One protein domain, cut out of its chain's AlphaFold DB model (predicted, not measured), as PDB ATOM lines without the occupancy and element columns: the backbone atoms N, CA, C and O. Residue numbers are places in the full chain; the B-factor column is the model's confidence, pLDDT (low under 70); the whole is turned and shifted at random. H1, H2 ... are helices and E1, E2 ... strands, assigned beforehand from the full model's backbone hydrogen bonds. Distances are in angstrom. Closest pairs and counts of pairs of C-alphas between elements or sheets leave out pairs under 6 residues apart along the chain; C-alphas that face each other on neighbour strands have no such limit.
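AT A GLANCE: This is residues 4 to 110 of the 110 residues of an uncharacterized protein of Bacillus cereus (UniProt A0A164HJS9). Helix H5 runs through the middle of a small body, with a hairpin of two strands, E1 and E2, packed along one side of it and H1 and H4 covering the other side. H2 crosses one end of H1, near H5, and H3 lies off at one end of the longest axis, touching no other helix. The printed part has 107 residues, with five named helices and then two strands in the order H1 H2 H3 H4 H5 E1 E2; the sheet E1 - E2 is antiparallel and the class is mostly helix. The whole is compact, with a radius of gyration of the C-alphas of 13.8 A and a rounded outline of 42 by 33 by 23 A.

HOW THE PARTS SIT: E1, residues 95 to 100, and E2, residues 104 to 109, form an antiparallel hairpin with 148 degrees between their directions; N 98 and O 106 are within hydrogen-bond range at 2.8 A, as are N 104 and O 100 at 2.9 A. H5, residues 77 to 90, has 10 pairs of C-alphas within 8 A of E2, the closest being Trp 78 and Leu 105 at 5.4 A, and 6 pairs with E1, the closest being Ser 89 and Val 95 at 6.3 A. H4, residues 61 to 70, touches residues 83 to 86 of H5 alone, about perpendicular at 74 degrees, with the closest C-alphas those of Ile 61 and Gly 83 at 6.7 A. H1, residues 4 to 14, is the hub, touching three helices. It touches H4 at a shallow tilt of 34.8 degrees, only just short of steep, the same way, with the C-alphas of Phe 13 and Thr 69 closest at 6.1 A. H1 and residues 87 to 90 of H5 only just touch, with 3 pairs of C-alphas within 8 A, the closest being Val 7 and Leu 87 at 6.4 A. H2, residues 23 to 36, touches H1 at a steep tilt of 69.9 degrees, only just short of perpendicular, with the C-alphas of Leu 14 and Ala 32 closest at 5.4 A. H2 and H5 are near each other, with 8 pairs of C-alphas within 10 A. H3, residues 42 to 54, is apart from H1 and H5, among others. The helix packing is mostly crossed, 1 of 4 pairs being at a shallow tilt. Residues 38 to 39 pair with residues 74 to 75, parallel. Every O i to N i+4 pair is within hydrogen-bond range in H1, H2, H4 and H5; in H3 it is 7 of 9.

IN THESE COORDINATES: E2 is 16.6 A long and E1 15.9 A; C-alpha 109 is at (263.858, 109.277, 159.114). H2 spans 19.9 A, H5 19.7 A, H3 18.7 A, H1 15.3 A and H4 14.0 A. H1 begins at C-alpha 4, (248.309, 100.038, 170.089).

THE WHOLE: The C-alphas farthest apart, those of Lys 24 and Glu 53, are 42.5 A apart. The printed part has no cut, and no link between named elements is long. Its mean pLDDT is 96.2, and no printed residue is under 70.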
ATOM      1  N   GLU A   4     249.189  98.871 170.215       95.25
ATOM      2  CA  GLU A   4     248.309 100.038 170.089       95.25
ATOM      3  C   GLU A   4     248.098 100.763 171.426       95.25
ATOM      4  O   GLU A   4     248.187 101.989 171.494       95.25
ATOM      5  N   LYS A   5     247.888 100.016 172.518       96.38
ATOM      6  CA  LYS A   5     247.719 100.610 173.848       96.38
ATOM      7  C   LYS A   5     248.991 101.332 174.300       96.38
ATOM      8  O   LYS A   5     248.900 102.434 174.829       96.38
ATOM      9  N   LEU A   6     250.158 100.731 174.063       97.62
ATOM     10  CA  LEU A   6     251.454 101.324 174.406       97.62
ATOM     11  C   LEU A   6     251.764 102.570 173.561       97.62
ATOM     12  O   LEU A   6     252.273 103.552 174.094       97.62
ATOM     13  N   VAL A   7     251.407 102.573 172.273       98.12
ATOM     14  CA  VAL A   7     251.526 103.761 171.410       98.12
ATOM     15  C   VAL A   7     250.675 104.899 171.959       98.12
ATOM     16  O   VAL A   7     251.164 106.018 172.094       98.12
ATOM     17  N   ASN A   8     249.420 104.617 172.315       97.44
ATOM     18  CA  ASN A   8     248.511 105.625 172.856       97.44
ATOM     19  C   ASN A   8     248.984 106.161 174.213       97.44
ATOM     20  O   ASN A   8     248.886 107.360 174.458       97.44
ATOM     21  N   GLU A   9     249.536 105.307 175.078       97.62
ATOM     22  CA  GLU A   9     250.137 105.734 176.345       97.62
ATOM     23  C   GLU A   9     251.338 106.658 176.116       97.62
ATOM     24  O   GLU A   9     251.423 107.726 176.724       97.62
ATOM     25  N   PHE A  10     252.232 106.291 175.195       98.19
ATOM     26  CA  PHE A  10     253.412 107.093 174.888       98.19
ATOM     27  C   PHE A  10     253.015 108.444 174.266       98.19
ATOM     28  O   PHE A  10     253.468 109.493 174.718       98.19
ATOM     29  N   LEU A  11     252.098 108.454 173.296       98.25
ATOM     30  CA  LEU A  11     251.561 109.687 172.710       98.25
ATOM     31  C   LEU A  11     250.874 110.581 173.753       98.25
ATOM     32  O   LEU A  11     251.115 111.787 173.778       98.25
ATOM     33  N   SER A  12     250.073 109.990 174.643       98.00
ATOM     34  CA  SER A  12     249.407 110.705 175.737       98.00
ATOM     35  C   SER A  12     250.422 111.363 176.672       98.00
ATOM     36  O   SER A  12     250.314 112.556 176.962       98.00
ATOM     37  N   PHE A  13     251.476 110.636 177.058       98.19
ATOM     38  CA  PHE A  13     252.579 111.200 177.833       98.19
ATOM     39  C   PHE A  13     253.245 112.364 177.100       98.19
ATOM     40  O   PHE A  13     253.418 113.432 177.689       98.19
ATOM     41  N   LEU A  14     253.541 112.212 175.805       98.06
ATOM     42  CA  LEU A  14     254.097 113.286 174.980       98.06
ATOM     43  C   LEU A  14     253.126 114.465 174.812       98.06
ATOM     44  O   LEU A  14     253.565 115.595 174.610       98.06
ATOM     45  N   GLY A  15     251.826 114.278 175.041       97.81
ATOM     46  CA  GLY A  15     250.801 115.290 174.777       97.81
ATOM     47  C   GLY A  15     250.583 115.500 173.279       97.81
ATOM     48  O   GLY A  15     250.247 116.601 172.856       97.81
ATOM     49  N   ALA A  16     250.822 114.455 172.484       97.06
ATOM     50  CA  ALA A  16     250.670 114.464 171.040       97.06
ATOM     51  C   ALA A  16     249.467 113.608 170.631       97.06
ATOM     52  O   ALA A  16     249.249 112.520 171.157       97.06
ATOM     53  N   THR A  17     248.711 114.079 169.645       95.44
ATOM     54  CA  THR A  17     247.642 113.299 169.011       95.44
ATOM     55  C   THR A  17     248.185 112.671 167.735       95.44
ATOM     56  O   THR A  17     248.907 113.331 166.987       95.44
ATOM     57  N   LYS A  18     247.831 111.409 167.466       95.31
ATOM     58  CA  LYS A  18     248.201 110.728 166.218       95.31
ATOM     59  C   LYS A  18     247.683 111.511 165.005       95.31
ATOM     60  O   LYS A  18     246.507 111.861 164.947       95.31
ATOM     61  N   GLN A  19     248.562 111.746 164.036       94.81
ATOM     62  CA  GLN A  19     248.294 112.465 162.788       94.81
ATOM     63  C   GLN A  19     248.901 111.688 161.603       94.81
ATOM     64  O   GLN A  19     249.719 110.793 161.830       94.81
ATOM     65  N   PRO A  20     248.531 111.998 160.345       96.44
ATOM     66  CA  PRO A  20     249.250 111.493 159.179       96.44
ATOM     67  C   PRO A  20     250.742 111.853 159.222       96.44
ATOM     68  O   PRO A  20     251.121 112.947 159.656       96.44
ATOM     69  N   ASN A  21     251.585 110.942 158.735       97.31
ATOM     70  CA  ASN A  21     253.034 111.121 158.765       97.31
ATOM     71  C   ASN A  21     253.441 112.315 157.901       97.31
ATOM     72  O   ASN A  21     253.103 112.413 156.724       97.31
ATOM     73  N   SER A  22     254.136 113.257 158.528       97.81
ATOM     74  CA  SER A  22     254.598 114.494 157.914       97.81
ATOM     75  C   SER A  22     255.791 115.031 158.694       97.81
ATOM     76  O   SER A  22     255.943 114.742 159.883       97.81
ATOM     77  N   LEU A  23     256.606 115.874 158.055       97.75
ATOM     78  CA  LEU A  23     257.707 116.564 158.734       97.75
ATOM     79  C   LEU A  23     257.209 117.406 159.921       97.75
ATOM     80  O   LEU A  23     257.867 117.477 160.954       97.75
ATOM     81  N   LYS A  24     256.020 118.010 159.796       97.94
ATOM     82  CA  LYS A  24     255.388 118.761 160.885       97.94
ATOM     83  C   LYS A  24     255.123 117.859 162.092       97.94
ATOM     84  O   LYS A  24     255.560 118.187 163.190       97.94
ATOM     85  N   PHE A  25     254.465 116.718 161.877       98.31
ATOM     86  CA  PHE A  25     254.158 115.784 162.959       98.31
ATOM     87  C   PHE A  25     255.432 115.195 163.581       98.31
ATOM     88  O   PHE A  25     255.542 115.114 164.802       98.31
ATOM     89  N   LEU A  26     256.437 114.868 162.763       98.62
ATOM     90  CA  LEU A  26     257.740 114.416 163.254       98.62
ATOM     91  C   LEU A  26     258.399 115.460 164.171       98.62
ATOM     92  O   LEU A  26     258.849 115.117 165.261       98.62
ATOM     93  N   ASN A  27     258.411 116.733 163.769       98.31
ATOM     94  CA  ASN A  27     258.974 117.816 164.580       98.31
ATOM     95  C   ASN A  27     258.202 118.032 165.892       98.31
ATOM     96  O   ASN A  27     258.824 118.283 166.924       98.31
ATOM     97  N   GLU A  28     256.871 117.907 165.876       98.38
ATOM     98  CA  GLU A  28     256.043 117.949 167.090       98.38
ATOM     99  C   GLU A  28     256.427 116.825 168.065       98.38
ATOM    100  O   GLU A  28     256.639 117.086 169.250       98.38
ATOM    101  N   LEU A  29     256.591 115.596 167.563       98.62
ATOM    102  CA  LEU A  29     257.005 114.447 168.371       98.62
ATOM    103  C   LEU A  29     258.420 114.616 168.933       98.62
ATOM    104  O   LEU A  29     258.629 114.361 170.116       98.62
ATOM    105  N   ILE A  30     259.380 115.057 168.110       98.38
ATOM    106  CA  ILE A  30     260.769 115.289 168.539       98.38
ATOM    107  C   ILE A  30     260.804 116.321 169.662       98.38
ATOM    108  O   ILE A  30     261.400 116.064 170.710       98.38
ATOM    109  N   LYS A  31     260.134 117.463 169.469       98.50
ATOM    110  CA  LYS A  31     260.078 118.530 170.469       98.50
ATOM    111  C   LYS A  31     259.458 118.030 171.773       98.50
ATOM    112  O   LYS A  31     260.073 118.159 172.827       98.50
ATOM    113  N   ALA A  32     258.282 117.405 171.700       98.31
ATOM    114  CA  ALA A  32     257.598 116.880 172.878       98.31
ATOM    115  C   ALA A  32     258.447 115.839 173.624       98.31
ATOM    116  O   ALA A  32     258.482 115.823 174.854       98.31
ATOM    117  N   HIS A  33     259.155 114.981 172.888       98.06
ATOM    118  CA  HIS A  33     260.038 113.973 173.462       98.06
ATOM    119  C   HIS A  33     261.242 114.602 174.174       98.06
ATOM    120  O   HIS A  33     261.538 114.211 175.299       98.06
ATOM    121  N   GLN A  34     261.893 115.600 173.570       96.75
ATOM    122  CA  GLN A  34     263.010 116.331 174.187       96.75
ATOM    123  C   GLN A  34     262.591 117.125 175.433       96.75
ATOM    124  O   GLN A  34     263.370 117.240 176.374       96.75
ATOM    125  N   GLU A  35     261.372 117.666 175.452       96.88
ATOM    126  CA  GLU A  35     260.855 118.432 176.592       96.88
ATOM    127  C   GLU A  35     260.430 117.539 177.767       96.88
ATOM    128  O   GLU A  35     260.516 117.961 178.921       96.88
ATOM    129  N   LYS A  36     259.959 116.313 177.497       96.81
ATOM    130  CA  LYS A  36     259.339 115.451 178.518       96.81
ATOM    131  C   LYS A  36     260.182 114.259 178.953       96.81
ATOM    132  O   LYS A  36     260.100 113.869 180.118       96.81
ATOM    133  N   VAL A  37     260.963 113.656 178.057       97.00
ATOM    134  CA  VAL A  37     261.809 112.504 178.398       97.00
ATOM    135  C   VAL A  37     263.179 113.002 178.843       97.00
ATOM    136  O   VAL A  37     263.876 113.699 178.110       97.00
ATOM    137  N   LYS A  38     263.567 112.667 180.076       95.75
ATOM    138  CA  LYS A  38     264.796 113.193 180.675       95.75
ATOM    139  C   LYS A  38     266.031 112.449 180.187       95.75
ATOM    140  O   LYS A  38     266.095 111.222 180.236       95.75
ATOM    141  N   TRP A  39     267.071 113.197 179.849       97.06
ATOM    142  CA  TRP A  39     268.405 112.630 179.717       97.06
ATOM    143  C   TRP A  39     269.025 112.368 181.089       97.06
ATOM    144  O   TRP A  39     269.111 113.278 181.913       97.06
ATOM    145  N   GLU A  40     269.438 111.125 181.341       96.44
ATOM    146  CA  GLU A  40     270.040 110.705 182.610       96.44
ATOM    147  C   GLU A  40     270.801 109.369 182.480       96.44
ATOM    148  O   GLU A  40     270.649 108.637 181.500       96.44
ATOM    149  N   THR A  41     271.652 109.062 183.465       96.56
ATOM    150  CA  THR A  41     272.491 107.847 183.507       96.56
ATOM    151  C   THR A  41     272.118 106.858 184.617       96.56
ATOM    152  O   THR A  41     272.650 105.750 184.632       96.56
ATOM    153  N   LEU A  42     271.207 107.209 185.523       95.44
ATOM    154  CA  LEU A  42     270.725 106.353 186.608       95.44
ATOM    155  C   LEU A  42     270.053 105.085 186.068       95.44
ATOM    156  O   LEU A  42     270.371 103.990 186.526       95.44
ATOM    157  N   SER A  43     269.173 105.199 185.070       95.12
ATOM    158  CA  SER A  43     268.530 104.015 184.484       95.12
ATOM    159  C   SER A  43     269.529 103.074 183.821       95.12
ATOM    160  O   SER A  43     269.356 101.867 183.910       95.12
ATOM    161  N   LYS A  44     270.625 103.596 183.250       95.00
ATOM    162  CA  LYS A  44     271.713 102.764 182.717       95.00
ATOM    163  C   LYS A  44     272.379 101.930 183.813       95.00
ATOM    164  O   LYS A  44     272.740 100.794 183.544       95.00
ATOM    165  N   ILE A  45     272.561 102.478 185.015       94.31
ATOM    166  CA  ILE A  45     273.143 101.739 186.146       94.31
ATOM    167  C   ILE A  45     272.198 100.602 186.562       94.31
ATOM    168  O   ILE A  45     272.634  99.461 186.665       94.31
ATOM    169  N   ILE A  46     270.901 100.898 186.693       91.94
ATOM    170  CA  ILE A  46     269.863  99.904 187.024       91.94
ATOM    171  C   ILE A  46     269.796  98.798 185.957       91.94
ATOM    172  O   ILE A  46     269.781  97.611 186.277       91.94
ATOM    173  N   ASP A  47     269.763  99.187 184.680       94.12
ATOM    174  CA  ASP A  47     269.686  98.256 183.554       94.12
ATOM    175  C   ASP A  47     270.991  97.439 183.420       94.12
ATOM    176  O   ASP A  47     270.953  96.287 182.993       94.12
ATOM    177  N   TRP A  48     272.145  97.990 183.830       94.38
ATOM    178  CA  TRP A  48     273.429  97.282 183.827       94.38
ATOM    179  C   TRP A  48     273.485  96.159 184.858       94.38
ATOM    180  O   TRP A  48     273.941  95.076 184.509       94.38
ATOM    181  N   GLU A  49     273.010  96.375 186.088       89.75
ATOM    182  CA  GLU A  49     273.010  95.330 187.126       89.75
ATOM    183  C   GLU A  49     272.224  94.099 186.655       89.75
ATOM    184  O   GLU A  49     272.750  92.986 186.635       89.75
ATOM    185  N   LYS A  50     271.006  94.320 186.146       89.38
ATOM    186  CA  LYS A  50     270.180  93.264 185.545       89.38
ATOM    187  C   LYS A  50     270.832  92.658 184.296       89.38
ATOM    188  O   LYS A  50     270.801  91.442 184.095       89.38
ATOM    189  N   GLY A  51     271.391  93.494 183.425       92.06
ATOM    190  CA  GLY A  51     272.013  93.058 182.177       92.06
ATOM    191  C   GLY A  51     273.278  92.234 182.394       92.06
ATOM    192  O   GLY A  51     273.532  91.301 181.643       92.06
ATOM    193  N   ASN A  52     274.032  92.500 183.457       93.31
ATOM    194  CA  ASN A  52     275.211  91.723 183.820       93.31
ATOM    195  C   ASN A  52     274.848  90.288 184.249       93.31
ATOM    196  O   ASN A  52     275.623  89.362 184.023       93.31
ATOM    197  N   GLU A  53     273.658  90.086 184.819       91.88
ATOM    198  CA  GLU A  53     273.143  88.757 185.180       91.88
ATOM    199  C   GLU A  53     272.487  88.027 183.997       91.88
ATOM    200  O   GLU A  53     272.567  86.804 183.896       91.88
ATOM    201  N   THR A  54     271.821  88.765 183.103       91.81
ATOM    202  CA  THR A  54     270.919  88.191 182.081       91.81
ATOM    203  C   THR A  54     271.425  88.293 180.640       91.81
ATOM    204  O   THR A  54     270.894  87.624 179.757       91.81
ATOM    205  N   GLY A  55     272.422  89.138 180.379       93.06
ATOM    206  CA  GLY A  55     272.854  89.549 179.040       93.06
ATOM    207  C   GLY A  55     271.975  90.625 178.385       93.06
ATOM    208  O   GLY A  55     272.323  91.103 177.306       93.06
ATOM    209  N   ASP A  56     270.863  91.025 179.014       90.56
ATOM    210  CA  ASP A  56     269.924  92.019 178.484       90.56
ATOM    211  C   ASP A  56     270.071  93.374 179.190       90.56
ATOM    212  O   ASP A  56     269.553  93.601 180.285       90.56
ATOM    213  N   TYR A  57     270.795  94.281 178.538       93.19
ATOM    214  CA  TYR A  57     271.127  95.612 179.054       93.19
ATOM    215  C   TYR A  57     270.071  96.676 178.746       93.19
ATOM    216  O   TYR A  57     270.280  97.850 179.063       93.19
ATOM    217  N   PHE A  58     268.969  96.308 178.090       93.50
ATOM    218  CA  PHE A  58     267.917  97.247 177.733       93.50
ATOM    219  C   PHE A  58     266.601  96.888 178.424       93.50
ATOM    220  O   PHE A  58     266.262  95.722 178.609       93.50
ATOM    221  N   PRO A  59     265.805  97.892 178.820       94.31
ATOM    222  CA  PRO A  59     264.465  97.630 179.306       94.31
ATOM    223  C   PRO A  59     263.589  97.128 178.152       94.31
ATOM    224  O   PRO A  59     263.738  97.550 177.003       94.31
ATOM    225  N   SER A  60     262.581  96.315 178.473       94.81
ATOM    226  CA  SER A  60     261.475  96.103 177.536       94.81
ATOM    227  C   SER A  60     260.793  97.439 177.218       94.81
ATOM    228  O   SER A  60     260.827  98.368 178.033       94.81
ATOM    229  N   ILE A  61     260.111  97.543 176.075       96.81
ATOM    230  CA  ILE A  61     259.403  98.783 175.733       96.81
ATOM    231  C   ILE A  61     258.328  99.150 176.769       96.81
ATOM    232  O   ILE A  61     258.149 100.322 177.080       96.81
ATOM    233  N   GLU A  62     257.666  98.153 177.363       97.00
ATOM    234  CA  GLU A  62     256.675  98.357 178.424       97.00
ATOM    235  C   GLU A  62     257.333  98.946 179.680       97.00
ATOM    236  O   GLU A  62     256.837  99.912 180.256       97.00
ATOM    237  N   THR A  63     258.512  98.440 180.054       95.75
ATOM    238  CA  THR A  63     259.315  98.984 181.159       95.75
ATOM    239  C   THR A  63     259.810 100.403 180.867       95.75
ATOM    240  O   THR A  63     259.781 101.255 181.758       95.75
ATOM    241  N   TYR A  64     260.249 100.673 179.634       97.00
ATOM    242  CA  TYR A  64     260.685 102.003 179.212       97.00
ATOM    243  C   TYR A  64     259.538 103.017 179.263       97.00
ATOM    244  O   TYR A  64     259.682 104.066 179.885       97.00
ATOM    245  N   ILE A  65     258.381 102.697 178.678       97.50
ATOM    246  CA  ILE A  65     257.210 103.579 178.710       97.50
ATOM    247  C   ILE A  65     256.784 103.806 180.163       97.50
ATOM    248  O   ILE A  65     256.701 104.950 180.599       97.50
ATOM    249  N   ASN A  66     256.648 102.749 180.968       96.81
ATOM    250  CA  ASN A  66     256.245 102.891 182.366       96.81
ATOM    251  C   ASN A  66     257.163 103.831 183.167       96.81
ATOM    252  O   ASN A  66     256.677 104.648 183.951       96.81
ATOM    253  N   ARG A  67     258.490 103.750 182.997       95.62
ATOM    254  CA  ARG A  67     259.413 104.579 183.791       95.62
ATOM    255  C   ARG A  67     259.418 106.048 183.366       95.62
ATOM    256  O   ARG A  67     259.531 106.907 184.244       95.62
ATOM    257  N   ILE A  68     259.269 106.341 182.071       96.94
ATOM    258  CA  ILE A  68     259.182 107.733 181.604       96.94
ATOM    259  C   ILE A  68     257.850 108.359 182.019       96.94
ATOM    260  O   ILE A  68     257.830 109.516 182.431       96.94
ATOM    261  N   THR A  69     256.757 107.584 182.012       96.25
ATOM    262  CA  THR A  69     255.417 108.099 182.322       96.25
ATOM    263  C   THR A  69     255.132 108.209 183.817       96.25
ATOM    264  O   THR A  69     254.476 109.158 184.236       96.25
ATOM    265  N   THR A  70     255.627 107.278 184.640       95.38
ATOM    266  CA  THR A  70     255.242 107.198 186.067       95.38
ATOM    267  C   THR A  70     256.343 107.581 187.051       95.38
ATOM    268  O   THR A  70     256.041 108.004 188.164       95.38
ATOM    269  N   LYS A  71     257.619 107.445 186.668       92.81
ATOM    270  CA  LYS A  71     258.767 107.650 187.576       92.81
ATOM    271  C   LYS A  71     259.582 108.896 187.239       92.81
ATOM    272  O   LYS A  71     260.495 109.248 187.980       92.81
ATOM    273  N   GLY A  72     259.280 109.553 186.115       91.56
ATOM    274  CA  GLY A  72     260.034 110.707 185.629       91.56
ATOM    275  C   GLY A  72     261.508 110.392 185.354       91.56
ATOM    276  O   GLY A  72     262.341 111.291 185.498       91.56
ATOM    277  N   LEU A  73     261.811 109.130 185.023       94.75
ATOM    278  CA  LEU A  73     263.117 108.661 184.552       94.75
ATOM    279  C   LEU A  73     263.220 108.837 183.029       94.75
ATOM    280  O   LEU A  73     262.269 109.277 182.386       94.75
ATOM    281  N   GLY A  74     264.357 108.467 182.438       94.88
ATOM    282  CA  GLY A  74     264.514 108.472 180.987       94.88
ATOM    283  C   GLY A  74     265.593 107.510 180.526       94.88
ATOM    284  O   GLY A  74     265.379 106.289 180.541       94.88
ATOM    285  N   GLY A  75     266.724 108.053 180.078       96.12
ATOM    286  CA  GLY A  75     267.908 107.256 179.775       96.12
ATOM    287  C   GLY A  75     268.975 107.986 178.971       96.12
ATOM    288  O   GLY A  75     269.014 109.212 178.883       96.12
ATOM    289  N   THR A  76     269.856 107.209 178.352       96.56
ATOM    290  CA  THR A  76     270.937 107.732 177.501       96.56
ATOM    291  C   THR A  76     270.516 107.771 176.030       96.56
ATOM    292  O   THR A  76     269.366 107.468 175.709       96.56
ATOM    293  N   CYS A  77     271.430 108.131 175.121       96.56
ATOM    294  CA  CYS A  77     271.162 108.130 173.678       96.56
ATOM    295  C   CYS A  77     270.649 106.775 173.172       96.56
ATOM    296  O   CYS A  77     269.746 106.742 172.348       96.56
ATOM    297  N   TRP A  78     271.150 105.665 173.717       96.50
ATOM    298  CA  TRP A  78     270.707 104.329 173.332       96.50
ATOM    299  C   TRP A  78     269.235 104.098 173.660       96.50
ATOM    300  O   TRP A  78     268.441 103.823 172.768       96.50
ATOM    301  N   THR A  79     268.848 104.265 174.925       96.19
ATOM    302  CA  THR A  79     267.470 104.008 175.351       96.19
ATOM    303  C   THR A  79     266.482 104.999 174.738       96.19
ATOM    304  O   THR A  79     265.406 104.589 174.311       96.19
ATOM    305  N   HIS A  80     266.857 106.280 174.634       96.69
ATOM    306  CA  HIS A  80     266.035 107.280 173.951       96.69
ATOM    307  C   HIS A  80     265.793 106.901 172.494       96.69
ATOM    308  O   HIS A  80     264.646 106.854 172.058       96.69
ATOM    309  N   SER A  81     266.859 106.603 171.749       97.56
ATOM    310  CA  SER A  81     266.750 106.272 170.330       97.56
ATOM    311  C   SER A  81     265.987 104.966 170.118       97.56
ATOM    312  O   SER A  81     265.131 104.923 169.246       97.56
ATOM    313  N   ILE A  82     266.198 103.930 170.937       97.62
ATOM    314  CA  ILE A  82     265.437 102.669 170.854       97.62
ATOM    315  C   ILE A  82     263.946 102.899 171.135       97.62
ATOM    316  O   ILE A  82     263.089 102.458 170.367       97.62
ATOM    317  N   GLY A  83     263.621 103.618 172.212       97.81
ATOM    318  CA  GLY A  83     262.237 103.907 172.576       97.81
ATOM    319  C   GLY A  83     261.523 104.770 171.536       97.81
ATOM    320  O   GLY A  83     260.389 104.483 171.152       97.81
ATOM    321  N   PHE A  84     262.195 105.805 171.031       98.44
ATOM    322  CA  PHE A  84     261.618 106.705 170.041       98.44
ATOM    323  C   PHE A  84     261.529 106.060 168.653       98.44
ATOM    324  O   PHE A  84     260.520 106.225 167.973       98.44
ATOM    325  N   HIS A  85     262.502 105.226 168.269       98.62
ATOM    326  CA  HIS A  85     262.416 104.377 167.078       98.62
ATOM    327  C   HIS A  85     261.186 103.477 167.138       98.62
ATOM    328  O   HIS A  85     260.447 103.385 166.158       98.62
ATOM    329  N   TRP A  86     260.950 102.822 168.280       98.56
ATOM    330  CA  TRP A  86     259.771 101.981 168.466       98.56
ATOM    331  C   TRP A  86     258.479 102.776 168.252       98.56
ATOM    332  O   TRP A  86     257.608 102.323 167.508       98.56
ATOM    333  N   LEU A  87     258.365 103.976 168.829       98.62
ATOM    334  CA  LEU A  87     257.192 104.830 168.633       98.62
ATOM    335  C   LEU A  87     257.011 105.207 167.157       98.62
ATOM    336  O   LEU A  87     255.943 104.977 166.594       98.62
ATOM    337  N   LEU A  88     258.057 105.738 166.518       98.62
ATOM    338  CA  LEU A  88     258.020 106.182 165.123       98.62
ATOM    339  C   LEU A  88     257.681 105.034 164.161       98.62
ATOM    340  O   LEU A  88     256.827 105.202 163.291       98.62
ATOM    341  N   SER A  89     258.253 103.847 164.379       98.31
ATOM    342  CA  SER A  89     257.948 102.644 163.591       98.31
ATOM    343  C   SER A  89     256.470 102.261 163.695       98.31
ATOM    344  O   SER A  89     255.824 101.986 162.688       98.31
ATOM    345  N   ASN A  90     255.892 102.292 164.904       98.12
ATOM    346  CA  ASN A  90     254.475 101.966 165.112       98.12
ATOM    347  C   ASN A  90     253.517 103.050 164.583       98.12
ATOM    348  O   ASN A  90     252.344 102.775 164.324       98.12
ATOM    349  N   LEU A  91     253.998 104.283 164.411       98.06
ATOM    350  CA  LEU A  91     253.274 105.354 163.721       98.06
ATOM    351  C   LEU A  91     253.412 105.266 162.191       98.06
ATOM    352  O   LEU A  91     252.713 105.979 161.474       98.06
ATOM    353  N   GLY A  92     254.254 104.363 161.684       97.88
ATOM    354  CA  GLY A  92     254.464 104.131 160.255       97.88
ATOM    355  C   GLY A  92     255.479 105.073 159.608       97.88
ATOM    356  O   GLY A  92     255.444 105.240 158.391       97.88
ATOM    357  N   PHE A  93     256.333 105.741 160.392       98.50
ATOM    358  CA  PHE A  93     257.483 106.456 159.836       98.50
ATOM    359  C   PHE A  93     258.533 105.453 159.348       98.50
ATOM    360  O   PHE A  93     258.766 104.434 160.001       98.50
ATOM    361  N   ASP A  94     259.201 105.775 158.243       98.12
ATOM    362  CA  ASP A  94     260.384 105.044 157.787       98.12
ATOM    363  C   ASP A  94     261.601 105.503 158.597       98.12
ATOM    364  O   ASP A  94     262.222 106.525 158.299       98.12
ATOM    365  N   VAL A  95     261.872 104.806 159.703       98.56
ATOM    366  CA  VAL A  95     262.898 105.163 160.685       98.56
ATOM    367  C   VAL A  95     263.966 104.079 160.779       98.56
ATOM    368  O   VAL A  95     263.671 102.886 160.793       98.56
ATOM    369  N   HIS A  96     265.226 104.497 160.880       98.25
ATOM    370  CA  HIS A  96     266.370 103.604 161.013       98.25
ATOM    371  C   HIS A  96     267.326 104.076 162.097       98.25
ATOM    372  O   HIS A  96     267.495 105.276 162.327       98.25
ATOM    373  N   TYR A  97     268.029 103.128 162.706       98.00
ATOM    374  CA  TYR A  97     269.156 103.428 163.576       98.00
ATOM    375  C   TYR A  97     270.359 103.952 162.788       98.00
ATOM    376  O   TYR A  97     270.706 103.441 161.724       98.00
ATOM    377  N   MET A  98     271.029 104.944 163.363       97.19
ATOM    378  CA  MET A  98     272.296 105.483 162.890       97.19
ATOM    379  C   MET A  98     273.280 105.497 164.054       97.19
ATOM    380  O   MET A  98     273.086 106.214 165.035       97.19
ATOM    381  N   TYR A  99     274.335 104.695 163.949       96.31
ATOM    382  CA  TYR A  99     275.433 104.715 164.908       96.31
ATOM    383  C   TYR A  99     276.470 105.764 164.497       96.31
ATOM    384  O   TYR A  99     276.889 105.805 163.342       96.31
ATOM    385  N   MET A 100     276.874 106.599 165.450       94.75
ATOM    386  CA  MET A 100     277.923 107.601 165.305       94.75
ATOM    387  C   MET A 100     279.105 107.267 166.216       94.75
ATOM    388  O   MET A 100     278.941 107.056 167.422       94.75
ATOM    389  N   ASP A 101     280.299 107.253 165.633       92.00
ATOM    390  CA  ASP A 101     281.569 107.075 166.339       92.00
ATOM    391  C   ASP A 101     281.894 108.327 167.192       92.00
ATOM    392  O   ASP A 101     281.646 109.443 166.724       92.00
ATOM    393  N   PRO A 102     282.390 108.196 168.443       90.06
ATOM    394  CA  PRO A 102     282.845 106.970 169.115       90.06
ATOM    395  C   PRO A 102     281.807 106.234 169.988       90.06
ATOM    396  O   PRO A 102     282.186 105.407 170.815       90.06
ATOM    397  N   GLY A 103     280.500 106.503 169.880       90.69
ATOM    398  CA  GLY A 103     279.532 105.796 170.733       90.69
ATOM    399  C   GLY A 103     278.204 106.498 170.969       90.69
ATOM    400  O   GLY A 103     277.797 106.677 172.119       90.69
ATOM    401  N   HIS A 104     277.509 106.880 169.903       96.75
ATOM    402  CA  HIS A 104     276.215 107.541 169.999       96.75
ATOM    403  C   HIS A 104     275.190 106.920 169.044       96.75
ATOM    404  O   HIS A 104     275.470 106.732 167.865       96.75
ATOM    405  N   LEU A 105     273.991 106.613 169.547       97.12
ATOM    406  CA  LEU A 105     272.885 106.105 168.736       97.12
ATOM    407  C   LEU A 105     271.905 107.234 168.412       97.12
ATOM    408  O   LEU A 105     271.365 107.865 169.319       97.12
ATOM    409  N   CYS A 106     271.639 107.426 167.128       97.00
ATOM    410  CA  CYS A 106     270.675 108.368 166.573       97.00
ATOM    411  C   CYS A 106     269.654 107.660 165.682       97.00
ATOM    412  O   CYS A 106     269.777 106.465 165.401       97.00
ATOM    413  N   LEU A 107     268.663 108.423 165.221       98.06
ATOM    414  CA  LEU A 107     267.652 107.977 164.269       98.06
ATOM    415  C   LEU A 107     267.740 108.781 162.972       98.06
ATOM    416  O   LEU A 107     267.868 110.003 163.007       98.06
ATOM    417  N   ARG A 108     267.629 108.089 161.839       97.88
ATOM    418  CA  ARG A 108     267.373 108.676 160.518       97.88
ATOM    419  C   ARG A 108     265.923 108.401 160.147       97.88
ATOM    420  O   ARG A 108     265.494 107.259 160.269       97.88
ATOM    421  N   VAL A 109     265.208 109.416 159.677       97.88
ATOM    422  CA  VAL A 109     263.858 109.277 159.114       97.88
ATOM    423  C   VAL A 109     263.913 109.706 157.650       97.88
ATOM    424  O   VAL A 109     264.518 110.745 157.372       97.88
ATOM    425  N   ASN A 110     263.352 108.900 156.745       93.31
ATOM    426  CA  ASN A 110     263.321 109.188 155.304       93.31
ATOM    427  C   ASN A 110     262.012 109.869 154.878       93.31
ATOM    428  O   ASN A 110     260.960 109.593 155.503       93.31
TER     429      ASN A 110